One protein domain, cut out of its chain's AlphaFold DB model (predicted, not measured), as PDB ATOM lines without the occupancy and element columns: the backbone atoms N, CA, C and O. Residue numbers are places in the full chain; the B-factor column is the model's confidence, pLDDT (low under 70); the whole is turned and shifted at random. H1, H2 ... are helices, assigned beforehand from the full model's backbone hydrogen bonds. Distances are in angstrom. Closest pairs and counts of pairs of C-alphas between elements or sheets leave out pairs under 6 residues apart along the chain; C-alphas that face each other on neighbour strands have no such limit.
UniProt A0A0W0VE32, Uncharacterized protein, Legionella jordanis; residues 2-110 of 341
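AT A GLANCE: This is residues 2 to 110 of the 341 residues of an uncharacterized protein of Legionella jordanis (UniProt A0A0W0VE32). Two helical hairpins, H3 with H4 and H6 with H7, pack side by side as a small bundle of four helices, with little H5 beside H3. The longest helix, H1, is an arm making one end of the long axis, with H2 packed on its residues 11 to 18. The printed part has 109 residues with seven named helices, H1 to H7 in order, and no named strand: all helix. It is compact, with a radius of gyration of the C-alphas of 13.5 A, and elongated, spanning 46 by 29 by 24 A.

HOW THE PARTS SIT: Start at H1, residues 2 to 19: it touches H2, residues 26 to 33, at a steep tilt of 47 degrees, closest at C-alphas 18 and 28, 6.6 A apart. Next find the hub H3, residues 51 to 58, which H1 only just touches, with 3 pairs of C-alphas within 8 A, the closest Leu 19 and Leu 56 at 7.0 A. H3 makes a hairpin with H4, residues 62 to 70, closest at C-alphas 56 and 65, 6.7 A. H5, residues 77 to 80, only just touches H3 with 3 pairs, closest at C-alphas 53 and 80, 6.7 A. H6, residues 83 to 91, touches H3 at a shallow tilt of 16 degrees, closest at C-alphas 54 and 85, 5.5 A. H7, residues 95 to 106, makes a hairpin with H6, closest at C-alphas 89 and 98, 6.2 A. H7 also touches H4 at a shallow tilt of 24 degrees, closest at C-alphas 66 and 97, 6.2 A. Every O i to N i+4 pair is within hydrogen-bond range in H1, H2, H3, H4, H6 and H7; H5 is too short for one.

IN THESE COORDINATES: Find C-alpha 2 at (-40.774, 22.888, 46.195); H1 runs 26.1 A from there. H7 runs 16.3 A to C-alpha 106 at (-13.413, 16.423, 14.520).

THE WHOLE: The C-alphas of Gly 2 and His 95, the two farthest apart, are 46.3 A apart. The printed part has no cut; H2 to H3 is a long link of 17 residues. Residues 2 to 9 have pLDDT under 70.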
ATOM      1  N   GLY A   2     -40.616  21.521  46.747       49.16
ATOM      2  CA  GLY A   2     -40.774  22.888  46.195       49.16
ATOM      3  C   GLY A   2     -39.502  23.691  45.845       49.16
ATOM      4  O   GLY A   2     -39.548  24.535  44.955       49.16
ATOM      5  N   LEU A   3     -38.356  23.435  46.485       52.97
ATOM      6  CA  LEU A   3     -37.094  24.154  46.214       52.97
ATOM      7  C   LEU A   3     -36.382  23.693  44.930       52.97
ATOM      8  O   LEU A   3     -35.795  24.514  44.230       52.97
ATOM      9  N   PHE A   4     -36.463  22.401  44.595       50.75
ATOM     10  CA  PHE A   4     -35.861  21.846  43.377       50.75
ATOM     11  C   PHE A   4     -36.603  22.310  42.117       50.75
ATOM     12  O   PHE A   4     -35.964  22.790  41.186       50.75
ATOM     13  N   PHE A   5     -37.941  22.283  42.130       53.44
ATOM     14  CA  PHE A   5     -38.757  22.798  41.023       53.44
ATOM     15  C   PHE A   5     -38.527  24.297  40.773       53.44
ATOM     16  O   PHE A   5     -38.363  24.712  39.629       53.44
ATOM     17  N   ARG A   6     -38.424  25.114  41.834       59.22
ATOM     18  CA  ARG A   6     -38.125  26.552  41.699       59.22
ATOM     19  C   ARG A   6     -36.745  26.818  41.091       59.22
ATOM     20  O   ARG A   6     -36.610  27.745  40.299       59.22
ATOM     21  N   ARG A   7     -35.731  26.006  41.422       60.88
ATOM     22  CA  ARG A   7     -34.378  26.129  40.843       60.88
ATOM     23  C   ARG A   7     -34.332  25.744  39.360       60.88
ATOM     24  O   ARG A   7     -33.660  26.433  38.601       60.88
ATOM     25  N   GLN A   8     -35.071  24.711  38.943       61.69
ATOM     26  CA  GLN A   8     -35.175  24.310  37.530       61.69
ATOM     27  C   GLN A   8     -35.858  25.387  36.677       61.69
ATOM     28  O   GLN A   8     -35.318  25.809  35.660       61.69
ATOM     29  N   ILE A   9     -37.006  25.895  37.137       66.56
ATOM     30  CA  ILE A   9     -37.748  26.963  36.451       66.56
ATOM     31  C   ILE A   9     -36.870  28.216  36.303       66.56
ATOM     32  O   ILE A   9     -36.798  28.797  35.223       66.56
ATOM     33  N   ALA A  10     -36.139  28.598  37.355       77.06
ATOM     34  CA  ALA A  10     -35.268  29.770  37.323       77.06
ATOM     35  C   ALA A  10     -34.094  29.632  36.338       77.06
ATOM     36  O   ALA A  10     -33.787  30.589  35.630       77.06
ATOM     37  N   ALA A  11     -33.431  28.473  36.272       79.94
ATOM     38  CA  ALA A  11     -32.317  28.267  35.346       79.94
ATOM     39  C   ALA A  11     -32.778  28.238  33.884       79.94
ATOM     40  O   ALA A  11     -32.152  28.869  33.035       79.94
ATOM     41  N   HIS A  12     -33.906  27.581  33.607       81.38
ATOM     42  CA  HIS A  12     -34.501  27.580  32.278       81.38
ATOM     43  C   HIS A  12     -34.947  28.985  31.840       81.38
ATOM     44  O   HIS A  12     -34.661  29.394  30.718       81.38
ATOM     45  N   HIS A  13     -35.571  29.767  32.729       83.31
ATOM     46  CA  HIS A  13     -35.912  31.163  32.432       83.31
ATOM     47  C   HIS A  13     -34.679  32.020  32.152       83.31
ATOM     48  O   HIS A  13     -34.686  32.768  31.180       83.31
ATOM     49  N   LYS A  14     -33.609  31.874  32.942       86.69
ATOM     50  CA  LYS A  14     -32.339  32.572  32.690       86.69
ATOM     51  C   LYS A  14     -31.723  32.182  31.350       86.69
ATOM     52  O   LYS A  14     -31.191  33.044  30.658       86.69
ATOM     53  N   LEU A  15     -31.811  30.905  30.968       88.31
ATOM     54  CA  LEU A  15     -31.380  30.457  29.646       88.31
ATOM     55  C   LEU A  15     -32.204  31.141  28.549       88.31
ATOM     56  O   LEU A  15     -31.624  31.698  27.626       88.31
ATOM     57  N   LEU A  16     -33.537  31.132  28.654       86.94
ATOM     58  CA  LEU A  16     -34.429  31.778  27.683       86.94
ATOM     59  C   LEU A  16     -34.186  33.288  27.569       86.94
ATOM     60  O   LEU A  16     -34.175  33.821  26.464       86.94
ATOM     61  N   GLU A  17     -33.970  33.969  28.691       86.69
ATOM     62  CA  GLU A  17     -33.638  35.393  28.716       86.69
ATOM     63  C   GLU A  17     -32.305  35.659  28.012       86.69
ATOM     64  O   GLU A  17     -32.221  36.527  27.148       86.69
ATOM     65  N   ALA A  18     -31.279  34.859  28.303       84.62
ATOM     66  CA  ALA A  18     -29.982  35.015  27.665       84.62
ATOM     67  C   ALA A  18     -29.998  34.661  26.168       84.62
ATOM     68  O   ALA A  18     -29.266  35.269  25.390       84.62
ATOM     69  N   LEU A  19     -30.878  33.749  25.739       87.81
ATOM     70  CA  LEU A  19     -31.126  33.465  24.322       87.81
ATOM     71  C   LEU A  19     -31.730  34.663  23.570       87.81
ATOM     72  O   LEU A  19     -31.635  34.704  22.343       87.81
ATOM     73  N   ASN A  20     -32.310  35.655  24.258       86.50
ATOM     74  CA  ASN A  20     -32.750  36.903  23.624       86.50
ATOM     75  C   ASN A  20     -31.587  37.855  23.316       86.50
ATOM     76  O   ASN A  20     -31.742  38.695  22.432       86.50
ATOM     77  N   GLY A  21     -30.425  37.685  23.955       84.25
ATOM     78  CA  GLY A  21     -29.221  38.464  23.667       84.25
ATOM     79  C   GLY A  21     -28.695  38.268  22.240       84.25
ATOM     80  O   GLY A  21     -29.069  37.324  21.540       84.25
ATOM     81  N   GLU A  22     -27.831  39.179  21.799       84.19
ATOM     82  CA  GLU A  22     -27.224  39.138  20.458       84.19
ATOM     83  C   GLU A  22     -25.892  38.375  20.428       84.19
ATOM     84  O   GLU A  22     -25.542  37.809  19.395       84.19
ATOM     85  N   THR A  23     -25.189  38.306  21.564       86.94
ATOM     86  CA  THR A  23     -23.839  37.736  21.686       86.94
ATOM     87  C   THR A  23     -23.682  36.850  22.921       86.94
ATOM     88  O   THR A  23     -24.474  36.897  23.872       86.94
ATOM     89  N   LEU A  24     -22.631  36.032  22.912       92.00
ATOM     90  CA  LEU A  24     -22.260  35.149  24.007       92.00
ATOM     91  C   LEU A  24     -21.637  35.945  25.166       92.00
ATOM     92  O   LEU A  24     -20.515  36.442  25.079       92.00
ATOM     93  N   THR A  25     -22.335  36.026  26.300       92.88
ATOM     94  CA  THR A  25     -21.835  36.718  27.502       92.88
ATOM     95  C   THR A  25     -21.131  35.768  28.474       92.88
ATOM     96  O   THR A  25     -21.431  34.575  28.530       92.88
ATOM     97  N   GLN A  26     -20.236  36.294  29.322       92.25
ATOM     98  CA  GLN A  26     -19.589  35.488  30.371       92.25
ATOM     99  C   GLN A  26     -20.617  34.896  31.352       92.25
ATOM    100  O   GLN A  26     -20.516  33.727  31.707       92.25
ATOM    101  N   ALA A  27     -21.663  35.651  31.701       90.19
ATOM    102  CA  ALA A  27     -22.752  35.160  32.548       90.19
ATOM    103  C   ALA A  27     -23.480  33.948  31.936       90.19
ATOM    104  O   ALA A  27     -23.916  33.054  32.662       90.19
ATOM    105  N   PHE A  28     -23.594  33.892  30.603       92.44
ATOM    106  CA  PHE A  28     -24.151  32.737  29.902       92.44
ATOM    107  C   PHE A  28     -23.228  31.520  29.983       92.44
ATOM    108  O   PHE A  28     -23.689  30.422  30.285       92.44
ATOM    109  N   VAL A  29     -21.924  31.710  29.768       93.88
ATOM    110  CA  VAL A  29     -20.922  30.639  29.905       93.88
ATOM    111  C   VAL A  29     -20.931  30.071  31.328       93.88
ATOM    112  O   VAL A  29     -20.992  28.854  31.505       93.88
ATOM    113  N   ASP A  30     -20.960  30.941  32.338       92.69
ATOM    114  CA  ASP A  30     -21.009  30.548  33.749       92.69
ATOM    115  C   ASP A  30     -22.304  29.791  34.078       92.69
ATOM    116  O   ASP A  30     -22.274  28.779  34.784       92.69
ATOM    117  N   LEU A  31     -23.441  30.230  33.519       92.12
ATOM    118  CA  LEU A  31     -24.716  29.525  33.647       92.12
ATOM    119  C   LEU A  31     -24.612  28.100  33.099       92.12
ATOM    120  O   LEU A  31     -24.992  27.169  33.804       92.12
ATOM    121  N   LEU A  32     -24.095  27.911  31.881       92.62
ATOM    122  CA  LEU A  32     -23.950  26.577  31.289       92.62
ATOM    123  C   LEU A  32     -23.023  25.691  32.125       92.62
ATOM    124  O   LEU A  32     -23.376  24.559  32.449       92.62
ATOM    125  N   ASN A  33     -21.870  26.217  32.532       93.75
ATOM    126  CA  ASN A  33     -20.877  25.456  33.285       93.75
ATOM    127  C   ASN A  33     -21.330  25.110  34.710       93.75
ATOM    128  O   ASN A  33     -20.868  24.115  35.270       93.75
ATOM    129  N   SER A  34     -22.286  25.853  35.285       91.81
ATOM    130  CA  SER A  34     -22.885  25.521  36.589       91.81
ATOM    131  C   SER A  34     -23.599  24.158  36.613       91.81
ATOM    132  O   SER A  34     -23.848  23.606  37.684       91.81
ATOM    133  N   PHE A  35     -23.876  23.584  35.437       89.25
ATOM    134  CA  PHE A  35     -24.483  22.267  35.248       89.25
ATOM    135  C   PHE A  35     -23.462  21.123  35.085       89.25
ATOM    136  O   PHE A  35     -23.837  19.993  34.762       89.25
ATOM    137  N   GLY A  36     -22.181  21.387  35.359       88.81
ATOM    138  CA  GLY A  36     -21.126  20.381  35.437       88.81
ATOM    139  C   GLY A  36     -20.565  19.977  34.074       88.81
ATOM    140  O   GLY A  36     -20.356  20.818  33.199       88.81
ATOM    141  N   MET A  37     -20.274  18.682  33.919       86.81
ATOM    142  CA  MET A  37     -19.629  18.148  32.715       86.81
ATOM    143  C   MET A  37     -20.606  17.904  31.568       86.81
ATOM    144  O   MET A  37     -20.193  17.966  30.422       86.81
ATOM    145  N   GLU A  38     -21.888  17.641  31.828       87.19
ATOM    146  CA  GLU A  38     -22.850  17.314  30.763       87.19
ATOM    147  C   GLU A  38     -24.040  18.282  30.713       87.19
ATOM    148  O   GLU A  38     -25.193  17.854  30.826       87.19
ATOM    149  N   PRO A  39     -23.804  19.598  30.555       88.62
ATOM    150  CA  PRO A  39     -24.871  20.598  30.613       88.62
ATOM    151  C   PRO A  39     -25.933  20.394  29.518       88.62
ATOM    152  O   PRO A  39     -27.112  20.684  29.727       88.62
ATOM    153  N   ALA A  40     -25.554  19.810  28.376       87.50
ATOM    154  CA  ALA A  40     -26.470  19.487  27.285       87.50
ATOM    155  C   ALA A  40     -27.575  18.479  27.670       87.50
ATOM    156  O   ALA A  40     -28.641  18.458  27.057       87.50
ATOM    157  N   LEU A  41     -27.320  17.639  28.678       85.00
ATOM    158  CA  LEU A  41     -28.224  16.575  29.121       85.00
ATOM    159  C   LEU A  41     -29.068  16.971  30.340       85.00
ATOM    160  O   LEU A  41     -29.946  16.211  30.752       85.00
ATOM    161  N   GLN A  42     -28.822  18.150  30.922       88.25
ATOM    162  CA  GLN A  42     -29.509  18.598  32.129       88.25
ATOM    163  C   GLN A  42     -30.874  19.205  31.797       88.25
ATOM    164  O   GLN A  42     -30.978  20.340  31.328       88.25
ATOM    165  N   THR A  43     -31.939  18.473  32.133       83.75
ATOM    166  CA  THR A  43     -33.337  18.907  31.941       83.75
ATOM    167  C   THR A  43     -33.702  20.156  32.747       83.75
ATOM    168  O   THR A  43     -34.637  20.879  32.417       83.75
ATOM    169  N   ALA A  44     -32.942  20.427  33.809       84.19
ATOM    170  CA  ALA A  44     -33.049  21.630  34.624       84.19
ATOM    171  C   ALA A  44     -32.600  22.908  33.891       84.19
ATOM    172  O   ALA A  44     -33.063  23.993  34.233       84.19
ATOM    173  N   LEU A  45     -31.694  22.784  32.917       86.25
ATOM    174  CA  LEU A  45     -31.187  23.894  32.111       86.25
ATOM    175  C   LEU A  45     -32.039  24.076  30.848       86.25
ATOM    176  O   LEU A  45     -32.479  25.180  30.531       86.25
ATOM    177  N   GLN A  46     -32.300  22.982  30.133       86.19
ATOM    178  CA  GLN A  46     -33.008  22.991  28.856       86.19
ATOM    179  C   GLN A  46     -34.030  21.860  28.772       86.19
ATOM    180  O   GLN A  46     -33.826  20.787  29.327       86.19
ATOM    181  N   SER A  47     -35.118  22.083  28.037       80.75
ATOM    182  CA  SER A  47     -36.216  21.114  27.919       80.75
ATOM    183  C   SER A  47     -35.795  19.805  27.246       80.75
ATOM    184  O   SER A  47     -36.296  18.738  27.598       80.75
ATOM    185  N   ARG A  48     -34.865  19.880  26.288       84.69
ATOM    186  CA  ARG A  48     -34.295  18.734  25.573       84.69
ATOM    187  C   ARG A  48     -32.871  19.029  25.087       84.69
ATOM    188  O   ARG A  48     -32.562  20.200  24.863       84.69
ATOM    189  N   PRO A  49     -32.030  18.002  24.865       84.62
ATOM    190  CA  PRO A  49     -30.718  18.186  24.253       84.62
ATOM    191  C   PRO A  49     -30.817  18.923  22.914       84.62
ATOM    192  O   PRO A  49     -31.702  18.638  22.107       84.62
ATOM    193  N   GLY A  50     -29.909  19.869  22.684       88.12
ATOM    194  CA  GLY A  50     -29.855  20.670  21.457       88.12
ATOM    195  C   GLY A  50     -30.800  21.871  21.423       88.12
ATOM    196  O   GLY A  50     -30.626  22.725  20.558       88.12
ATOM    197  N   PHE A  51     -31.728  22.005  22.380       91.44
ATOM    198  CA  PHE A  51     -32.698  23.107  22.434       91.44
ATOM    199  C   PHE A  51     -32.042  24.485  22.265       91.44
ATOM    200  O   PHE A  51     -32.512  25.301  21.478       91.44
ATOM    201  N   LEU A  52     -30.926  24.724  22.960       93.62
ATOM    202  CA  LEU A  52     -30.184  25.986  22.908       93.62
ATOM    203  C   LEU A  52     -29.794  26.364  21.469       93.62
ATOM    204  O   LEU A  52     -30.178  27.428  20.982       93.62
ATOM    205  N   LEU A  53     -29.052  25.490  20.780       95.06
ATOM    206  CA  LEU A  53     -28.580  25.768  19.422       95.06
ATOM    207  C   LEU A  53     -29.729  25.744  18.417       95.06
ATOM    208  O   LEU A  53     -29.749  26.559  17.500       95.06
ATOM    209  N   GLU A  54     -30.723  24.875  18.602       93.69
ATOM    210  CA  GLU A  54     -31.916  24.872  17.758       93.69
ATOM    211  C   GLU A  54     -32.669  26.197  17.813       93.69
ATOM    212  O   GLU A  54     -33.123  26.665  16.766       93.69
ATOM    213  N   THR A  55     -32.823  26.791  18.998       93.56
ATOM    214  CA  THR A  55     -33.511  28.074  19.166       93.56
ATOM    215  C   THR A  55     -32.729  29.196  18.498       93.56
ATOM    216  O   THR A  55     -33.311  29.930  17.703       93.56
ATOM    217  N   LEU A  56     -31.413  29.284  18.724       94.38
ATOM    218  CA  LEU A  56     -30.569  30.296  18.076       94.38
ATOM    219  C   LEU A  56     -30.598  30.182  16.545       94.38
ATOM    220  O   LEU A  56     -30.769  31.185  15.856       94.38
ATOM    221  N   LEU A  57     -30.499  28.960  16.013       94.69
ATOM    222  CA  LEU A  57     -30.587  28.702  14.572       94.69
ATOM    223  C   LEU A  57     -31.958  29.089  14.008       94.69
ATOM    224  O   LEU A  57     -32.029  29.677  12.937       94.69
ATOM    225  N   SER A  58     -33.043  28.807  14.734       92.50
ATOM    226  CA  SER A  58     -34.406  29.153  14.291       92.50
ATOM    227  C   SER A  58     -34.676  30.663  14.338       92.50
ATOM    228  O   SER A  58     -35.541  31.151  13.621       92.50
ATOM    229  N   GLN A  59     -33.928  31.403  15.160       92.56
ATOM    230  CA  GLN A  59     -33.945  32.866  15.225       92.56
ATOM    231  C   GLN A  59     -32.920  33.520  14.279       92.56
ATOM    232  O   GLN A  59     -32.731  34.732  14.342       92.56
ATOM    233  N   ASN A  60     -32.239  32.745  13.423       92.06
ATOM    234  CA  ASN A  60     -31.171  33.212  12.530       92.06
ATOM    235  C   ASN A  60     -29.999  33.916  13.248       92.06
ATOM    236  O   ASN A  60     -29.281  34.716  12.648       92.06
ATOM    237  N   LYS A  61     -29.754  33.600  14.526       93.56
ATOM    238  CA  LYS A  61     -28.654  34.169  15.325       93.56
ATOM    239  C   LYS A  61     -27.328  33.455  15.047       93.56
ATOM    240  O   LYS A  61     -26.698  32.907  15.949       93.56
ATOM    241  N   PHE A  62     -26.902  33.423  13.784       93.06
ATOM    242  CA  PHE A  62     -25.735  32.645  13.351       93.06
ATOM    243  C   PHE A  62     -24.423  33.100  14.004       93.06
ATOM    244  O   PHE A  62     -23.611  32.244  14.345       93.06
ATOM    245  N   ALA A  63     -24.238  34.405  14.228       91.75
ATOM    246  CA  ALA A  63     -23.061  34.941  14.920       91.75
ATOM    247  C   ALA A  63     -22.951  34.393  16.353       91.75
ATOM    248  O   ALA A  63     -21.907  33.875  16.735       91.75
ATOM    249  N   PHE A  64     -24.064  34.371  17.094       94.81
ATOM    250  CA  PHE A  64     -24.119  33.766  18.427       94.81
ATOM    251  C   PHE A  64     -23.736  32.281  18.371       94.81
ATOM    252  O   PHE A  64     -22.923  31.809  19.162       94.81
ATOM    253  N   VAL A  65     -24.296  31.521  17.421       95.31
ATOM    254  CA  VAL A  65     -23.965  30.093  17.263       95.31
ATOM    255  C   VAL A  65     -22.469  29.906  16.978       95.31
ATOM    256  O   VAL A  65     -21.860  28.988  17.523       95.31
ATOM    257  N   GLN A  66     -21.861  30.773  16.167       94.69
ATOM    258  CA  GLN A  66     -20.424  30.731  15.894       94.69
ATOM    259  C   GLN A  66     -19.597  31.012  17.154       94.69
ATOM    260  O   GLN A  66     -18.733  30.204  17.495       94.69
ATOM    261  N   GLU A  67     -19.912  32.083  17.889       94.75
ATOM    262  CA  GLU A  67     -19.264  32.410  19.167       94.75
ATOM    263  C   GLU A  67     -19.378  31.251  20.165       94.75
ATOM    264  O   GLU A  67     -18.395  30.868  20.799       94.75
ATOM    265  N   PHE A  68     -20.557  30.631  20.261       95.38
ATOM    266  CA  PHE A  68     -20.789  29.465  21.109       95.38
ATOM    267  C   PHE A  68     -19.880  28.288  20.734       95.38
ATOM    268  O   PHE A  68     -19.248  27.689  21.604       95.38
ATOM    269  N   LEU A  69     -19.804  27.939  19.445       94.00
ATOM    270  CA  LEU A  69     -19.007  26.802  18.973       94.00
ATOM    271  C   LEU A  69     -17.495  27.047  19.110       94.00
ATOM    272  O   LEU A  69     -16.743  26.093  19.319       94.00
ATOM    273  N   GLN A  70     -17.053  28.305  19.042       94.00
ATOM    274  CA  GLN A  70     -15.658  28.709  19.259       94.00
ATOM    275  C   GLN A  70     -15.283  28.829  20.741       94.00
ATOM    276  O   GLN A  70     -14.103  28.786  21.081       94.00
ATOM    277  N   CYS A  71     -16.256  28.968  21.644       93.38
ATOM    278  CA  CYS A  71     -15.983  29.195  23.057       93.38
ATOM    279  C   CYS A  71     -15.496  27.921  23.764       93.38
ATOM    280  O   CYS A  71     -16.278  27.110  24.263       93.38
ATOM    281  N   GLU A  72     -14.177  27.766  23.880       90.69
ATOM    282  CA  GLU A  72     -13.551  26.633  24.578       90.69
ATOM    283  C   GLU A  72     -13.850  26.586  26.080       90.69
ATOM    284  O   GLU A  72     -13.747  25.526  26.693       90.69
ATOM    285  N   LYS A  73     -14.285  27.709  26.664       93.50
ATOM    286  CA  LYS A  73     -14.677  27.791  28.075       93.50
ATOM    287  C   LYS A  73     -15.984  27.054  28.381       93.50
ATOM    288  O   LYS A  73     -16.257  26.821  29.553       93.50
ATOM    289  N   ILE A  74     -16.805  26.721  27.381       92.50
ATOM    290  CA  ILE A  74     -18.056  25.980  27.590       92.50
ATOM    291  C   ILE A  74     -17.743  24.485  27.708       92.50
ATOM    292  O   ILE A  74     -17.302  23.844  26.745       92.50
ATOM    293  N   ASN A  75     -18.036  23.912  28.877       89.75
ATOM    294  CA  ASN A  75     -17.833  22.496  29.156       89.75
ATOM    295  C   ASN A  75     -18.590  21.625  28.149       89.75
ATOM    296  O   ASN A  75     -19.805  21.751  27.986       89.75
ATOM    297  N   ASN A  76     -17.861  20.723  27.487       88.38
ATOM    298  CA  ASN A  76     -18.409  19.744  26.547       88.38
ATOM    299  C   ASN A  76     -19.393  20.337  25.516       88.38
ATOM    300  O   ASN A  76     -20.392  19.711  25.162       88.38
ATOM    301  N   ARG A  77     -19.083  21.527  24.973       91.06
ATOM    302  CA  ARG A  77     -19.920  22.262  23.997       91.06
ATOM    303  C   ARG A  77     -20.425  21.433  22.806       91.06
ATOM    304  O   ARG A  77     -21.512  21.682  22.294       91.06
ATOM    305  N   HIS A  78     -19.673  20.413  22.395       89.25
ATOM    306  CA  HIS A  78     -20.049  19.488  21.324       89.25
ATOM    307  C   HIS A  78     -21.347  18.717  21.617       89.25
ATOM    308  O   HIS A  78     -22.059  18.363  20.684       89.25
ATOM    309  N   GLN A  79     -21.699  18.499  22.889       89.38
ATOM    310  CA  GLN A  79     -22.920  17.788  23.280       89.38
ATOM    311  C   GLN A  79     -24.207  18.545  22.924       89.38
ATOM    312  O   GLN A  79     -25.284  17.953  22.863       89.38
ATOM    313  N   PHE A  80     -24.116  19.857  22.693       92.69
ATOM    314  CA  PHE A  80     -25.251  20.649  22.223       92.69
ATOM    315  C   PHE A  80     -25.514  20.448  20.725       92.69
ATOM    316  O   PHE A  80     -26.593  20.797  20.251       92.69
ATOM    317  N   ILE A  81     -24.567  19.869  19.979       92.94
ATOM    318  CA  ILE A  81     -24.711  19.556  18.556       92.94
ATOM    319  C   ILE A  81     -25.419  18.203  18.436       92.94
ATOM    320  O   ILE A  81     -24.795  17.155  18.291       92.94
ATOM    321  N   THR A  82     -26.748  18.213  18.525       90.31
ATOM    322  CA  THR A  82     -27.563  17.032  18.206       90.31
ATOM    323  C   THR A  82     -27.654  16.831  16.695       90.31
ATOM    324  O   THR A  82     -27.297  17.715  15.913       90.31
ATOM    325  N   ILE A  83     -28.181  15.684  16.254       85.56
ATOM    326  CA  ILE A  83     -28.401  15.462  14.822       85.56
ATOM    327  C   ILE A  83     -29.369  16.488  14.213       85.56
ATOM    328  O   ILE A  83     -29.168  16.926  13.085       85.56
ATOM    329  N   ASP A  84     -30.373  16.930  14.972       89.19
ATOM    330  CA  ASP A  84     -31.340  17.931  14.518       89.19
ATOM    331  C   ASP A  84     -30.706  19.323  14.415       89.19
ATOM    332  O   ASP A  84     -30.904  20.020  13.417       89.19
ATOM    333  N   VAL A  85     -29.863  19.699  15.386       93.94
ATOM    334  CA  VAL A  85     -29.031  20.912  15.306       93.94
ATOM    335  C   VAL A  85     -28.123  20.848  14.085       93.94
ATOM    336  O   VAL A  85     -28.050  21.807  13.320       93.94
ATOM    337  N   TYR A  86     -27.459  19.712  13.867       93.62
ATOM    338  CA  TYR A  86     -26.538  19.548  12.753       93.62
ATOM    339  C   TYR A  86     -27.253  19.645  11.399       93.62
ATOM    340  O   TYR A  86     -26.805  20.383  10.522       93.62
ATOM    341  N   LYS A  87     -28.420  19.004  11.248       90.75
ATOM    342  CA  LYS A  87     -29.293  19.151  10.070       90.75
ATOM    343  C   LYS A  87     -29.689  20.611   9.835       90.75
ATOM    344  O   LYS A  87     -29.619  21.074   8.698       90.75
ATOM    345  N   LYS A  88     -30.049  21.355  10.889       93.56
ATOM    346  CA  LYS A  88     -30.359  22.792  10.788       93.56
ATOM    347  C   LYS A  88     -29.150  23.611  10.332       93.56
ATOM    348  O   LYS A  88     -29.292  24.432   9.427       93.56
ATOM    349  N   ILE A  89     -27.964  23.357  10.889       94.12
ATOM    350  CA  ILE A  89     -26.714  24.000  10.453       94.12
ATOM    351  C   ILE A  89     -26.469  23.740   8.964       94.12
ATOM    352  O   ILE A  89     -26.252  24.691   8.219       94.12
ATOM    353  N   LEU A  90     -26.575  22.490   8.507       91.62
ATOM    354  CA  LEU A  90     -26.414  22.151   7.090       91.62
ATOM    355  C   LEU A  90     -27.446  22.873   6.207       91.62
ATOM    356  O   LEU A  90     -27.088  23.421   5.168       91.62
ATOM    357  N   SER A  91     -28.708  22.945   6.644       91.12
ATOM    358  CA  SER A  91     -29.776  23.629   5.900       91.12
ATOM    359  C   SER A  91     -29.617  25.150   5.822       91.12
ATOM    360  O   SER A  91     -30.174  25.764   4.919       91.12
ATOM    361  N   SER A  92     -28.842  25.760   6.728       91.56
ATOM    362  CA  SER A  92     -28.607  27.210   6.729       91.56
ATOM    363  C   SER A  92     -27.749  27.693   5.556       91.56
ATOM    364  O   SER A  92     -27.678  28.894   5.322       91.56
ATOM    365  N   GLN A  93     -27.050  26.777   4.867       87.12
ATOM    366  CA  GLN A  93     -26.079  27.068   3.799       87.12
ATOM    367  C   GLN A  93     -24.950  28.038   4.207       87.12
ATOM    368  O   GLN A  93     -24.168  28.490   3.375       87.12
ATOM    369  N   ASN A  94     -24.800  28.326   5.503       92.31
ATOM    370  CA  ASN A  94     -23.725  29.155   6.024       92.31
ATOM    371  C   ASN A  94     -22.430  28.330   6.085       92.31
ATOM    372  O   ASN A  94     -22.180  27.610   7.054       92.31
ATOM    373  N   HIS A  95     -21.603  28.429   5.041       91.88
ATOM    374  CA  HIS A  95     -20.359  27.661   4.913       91.88
ATOM    375  C   HIS A  95     -19.408  27.842   6.103       91.88
ATOM    376  O   HIS A  95     -18.826  26.864   6.575       91.88
ATOM    377  N   THR A  96     -19.298  29.058   6.640       92.88
ATOM    378  CA  THR A  96     -18.472  29.343   7.821       92.88
ATOM    379  C   THR A  96     -18.956  28.555   9.034       92.88
ATOM    380  O   THR A  96     -18.162  27.913   9.720       92.88
ATOM    381  N   LEU A  97     -20.268  28.553   9.281       94.12
ATOM    382  CA  LEU A  97     -20.867  27.812  10.386       94.12
ATOM    383  C   LEU A  97     -20.751  26.291  10.195       94.12
ATOM    384  O   LEU A  97     -20.464  25.575  11.155       94.12
ATOM    385  N   ILE A  98     -20.935  25.794   8.968       92.44
ATOM    386  CA  ILE A  98     -20.780  24.371   8.635       92.44
ATOM    387  C   ILE A  98     -19.343  23.911   8.907       92.44
ATOM    388  O   ILE A  98     -19.146  22.891   9.572       92.44
ATOM    389  N   ASN A  99     -18.347  24.668   8.444       90.06
ATOM    390  CA  ASN A  99     -16.935  24.343   8.650       90.06
ATOM    391  C   ASN A  99     -16.563  24.389  10.132       90.06
ATOM    392  O   ASN A  99     -15.977  23.440  10.644       90.06
ATOM    393  N   LEU A 100     -16.991  25.428  10.851       92.81
ATOM    394  CA  LEU A 100     -16.767  25.532  12.290       92.81
ATOM    395  C   LEU A 100     -17.383  24.353  13.060       92.81
ATOM    396  O   LEU A 100     -16.760  23.798  13.968       92.81
ATOM    397  N   CYS A 101     -18.594  23.940  12.684       93.12
ATOM    398  CA  CYS A 101     -19.239  22.774  13.271       93.12
ATOM    399  C   CYS A 101     -18.455  21.486  12.973       93.12
ATOM    400  O   CYS A 101     -18.267  20.673  13.874       93.12
ATOM    401  N   ARG A 102     -17.972  21.297  11.736       88.06
ATOM    402  CA  ARG A 102     -17.144  20.139  11.357       88.06
ATOM    403  C   ARG A 102     -15.846  20.091  12.159       88.06
ATOM    404  O   ARG A 102     -15.547  19.046  12.726       88.06
ATOM    405  N   GLU A 103     -15.126  21.203  12.274       86.81
ATOM    406  CA  GLU A 103     -13.891  21.275  13.065       86.81
ATOM    407  C   GLU A 103     -14.149  20.994  14.551       86.81
ATOM    408  O   GLU A 103     -13.443  20.194  15.163       86.81
ATOM    409  N   THR A 104     -15.235  21.541  15.111       89.19
ATOM    410  CA  THR A 104     -15.648  21.257  16.497       89.19
ATOM    411  C   THR A 104     -15.924  19.765  16.721       89.19
ATOM    412  O   THR A 104     -15.562  19.217  17.763       89.19
ATOM    413  N   LEU A 105     -16.557  19.094  15.754       89.12
ATOM    414  CA  LEU A 105     -16.854  17.663  15.828       89.12
ATOM    415  C   LEU A 105     -15.607  16.794  15.623       89.12
ATOM    416  O   LEU A 105     -15.476  15.786  16.310       89.12
ATOM    417  N   LYS A 106     -14.663  17.177  14.751       83.38
ATOM    418  CA  LYS A 106     -13.413  16.423  14.520       83.38
ATOM    419  C   LYS A 106     -12.596  16.250  15.801       83.38
ATOM    420  O   LYS A 106     -12.147  15.142  16.106       83.38
ATOM    421  N   VAL A 107     -12.450  17.326  16.574       80.69
ATOM    422  CA  VAL A 107     -11.642  17.335  17.806       80.69
ATOM    423  C   VAL A 107     -12.425  16.933  19.058       80.69
ATOM    424  O   VAL A 107     -11.859  16.901  20.149       80.69
ATOM    425  N   CYS A 108     -13.724  16.626  18.949       83.62
ATOM    426  CA  CYS A 108     -14.520  16.283  20.128       83.62
ATOM    427  C   CYS A 108     -14.093  14.926  20.730       83.62
ATOM    428  O   CYS A 108     -13.739  14.009  19.994       83.62
ATOM    429  N   PRO A 109     -14.137  14.740  22.060       82.56
ATOM    430  CA  PRO A 109     -13.746  13.473  22.689       82.56
ATOM    431  C   PRO A 109     -14.777  12.350  22.479       82.56
ATOM    432  O   PRO A 109     -14.454  11.173  22.610       82.56
ATOM    433  N   SER A 110     -16.026  12.689  22.145       83.00
ATOM    434  CA  SER A 110     -17.123  11.727  22.039       83.00
ATOM    435  C   SER A 110     -17.217  11.107  20.642       83.00
ATOM    436  O   SER A 110     -17.619  11.772  19.689       83.00
TER     437      SER A 110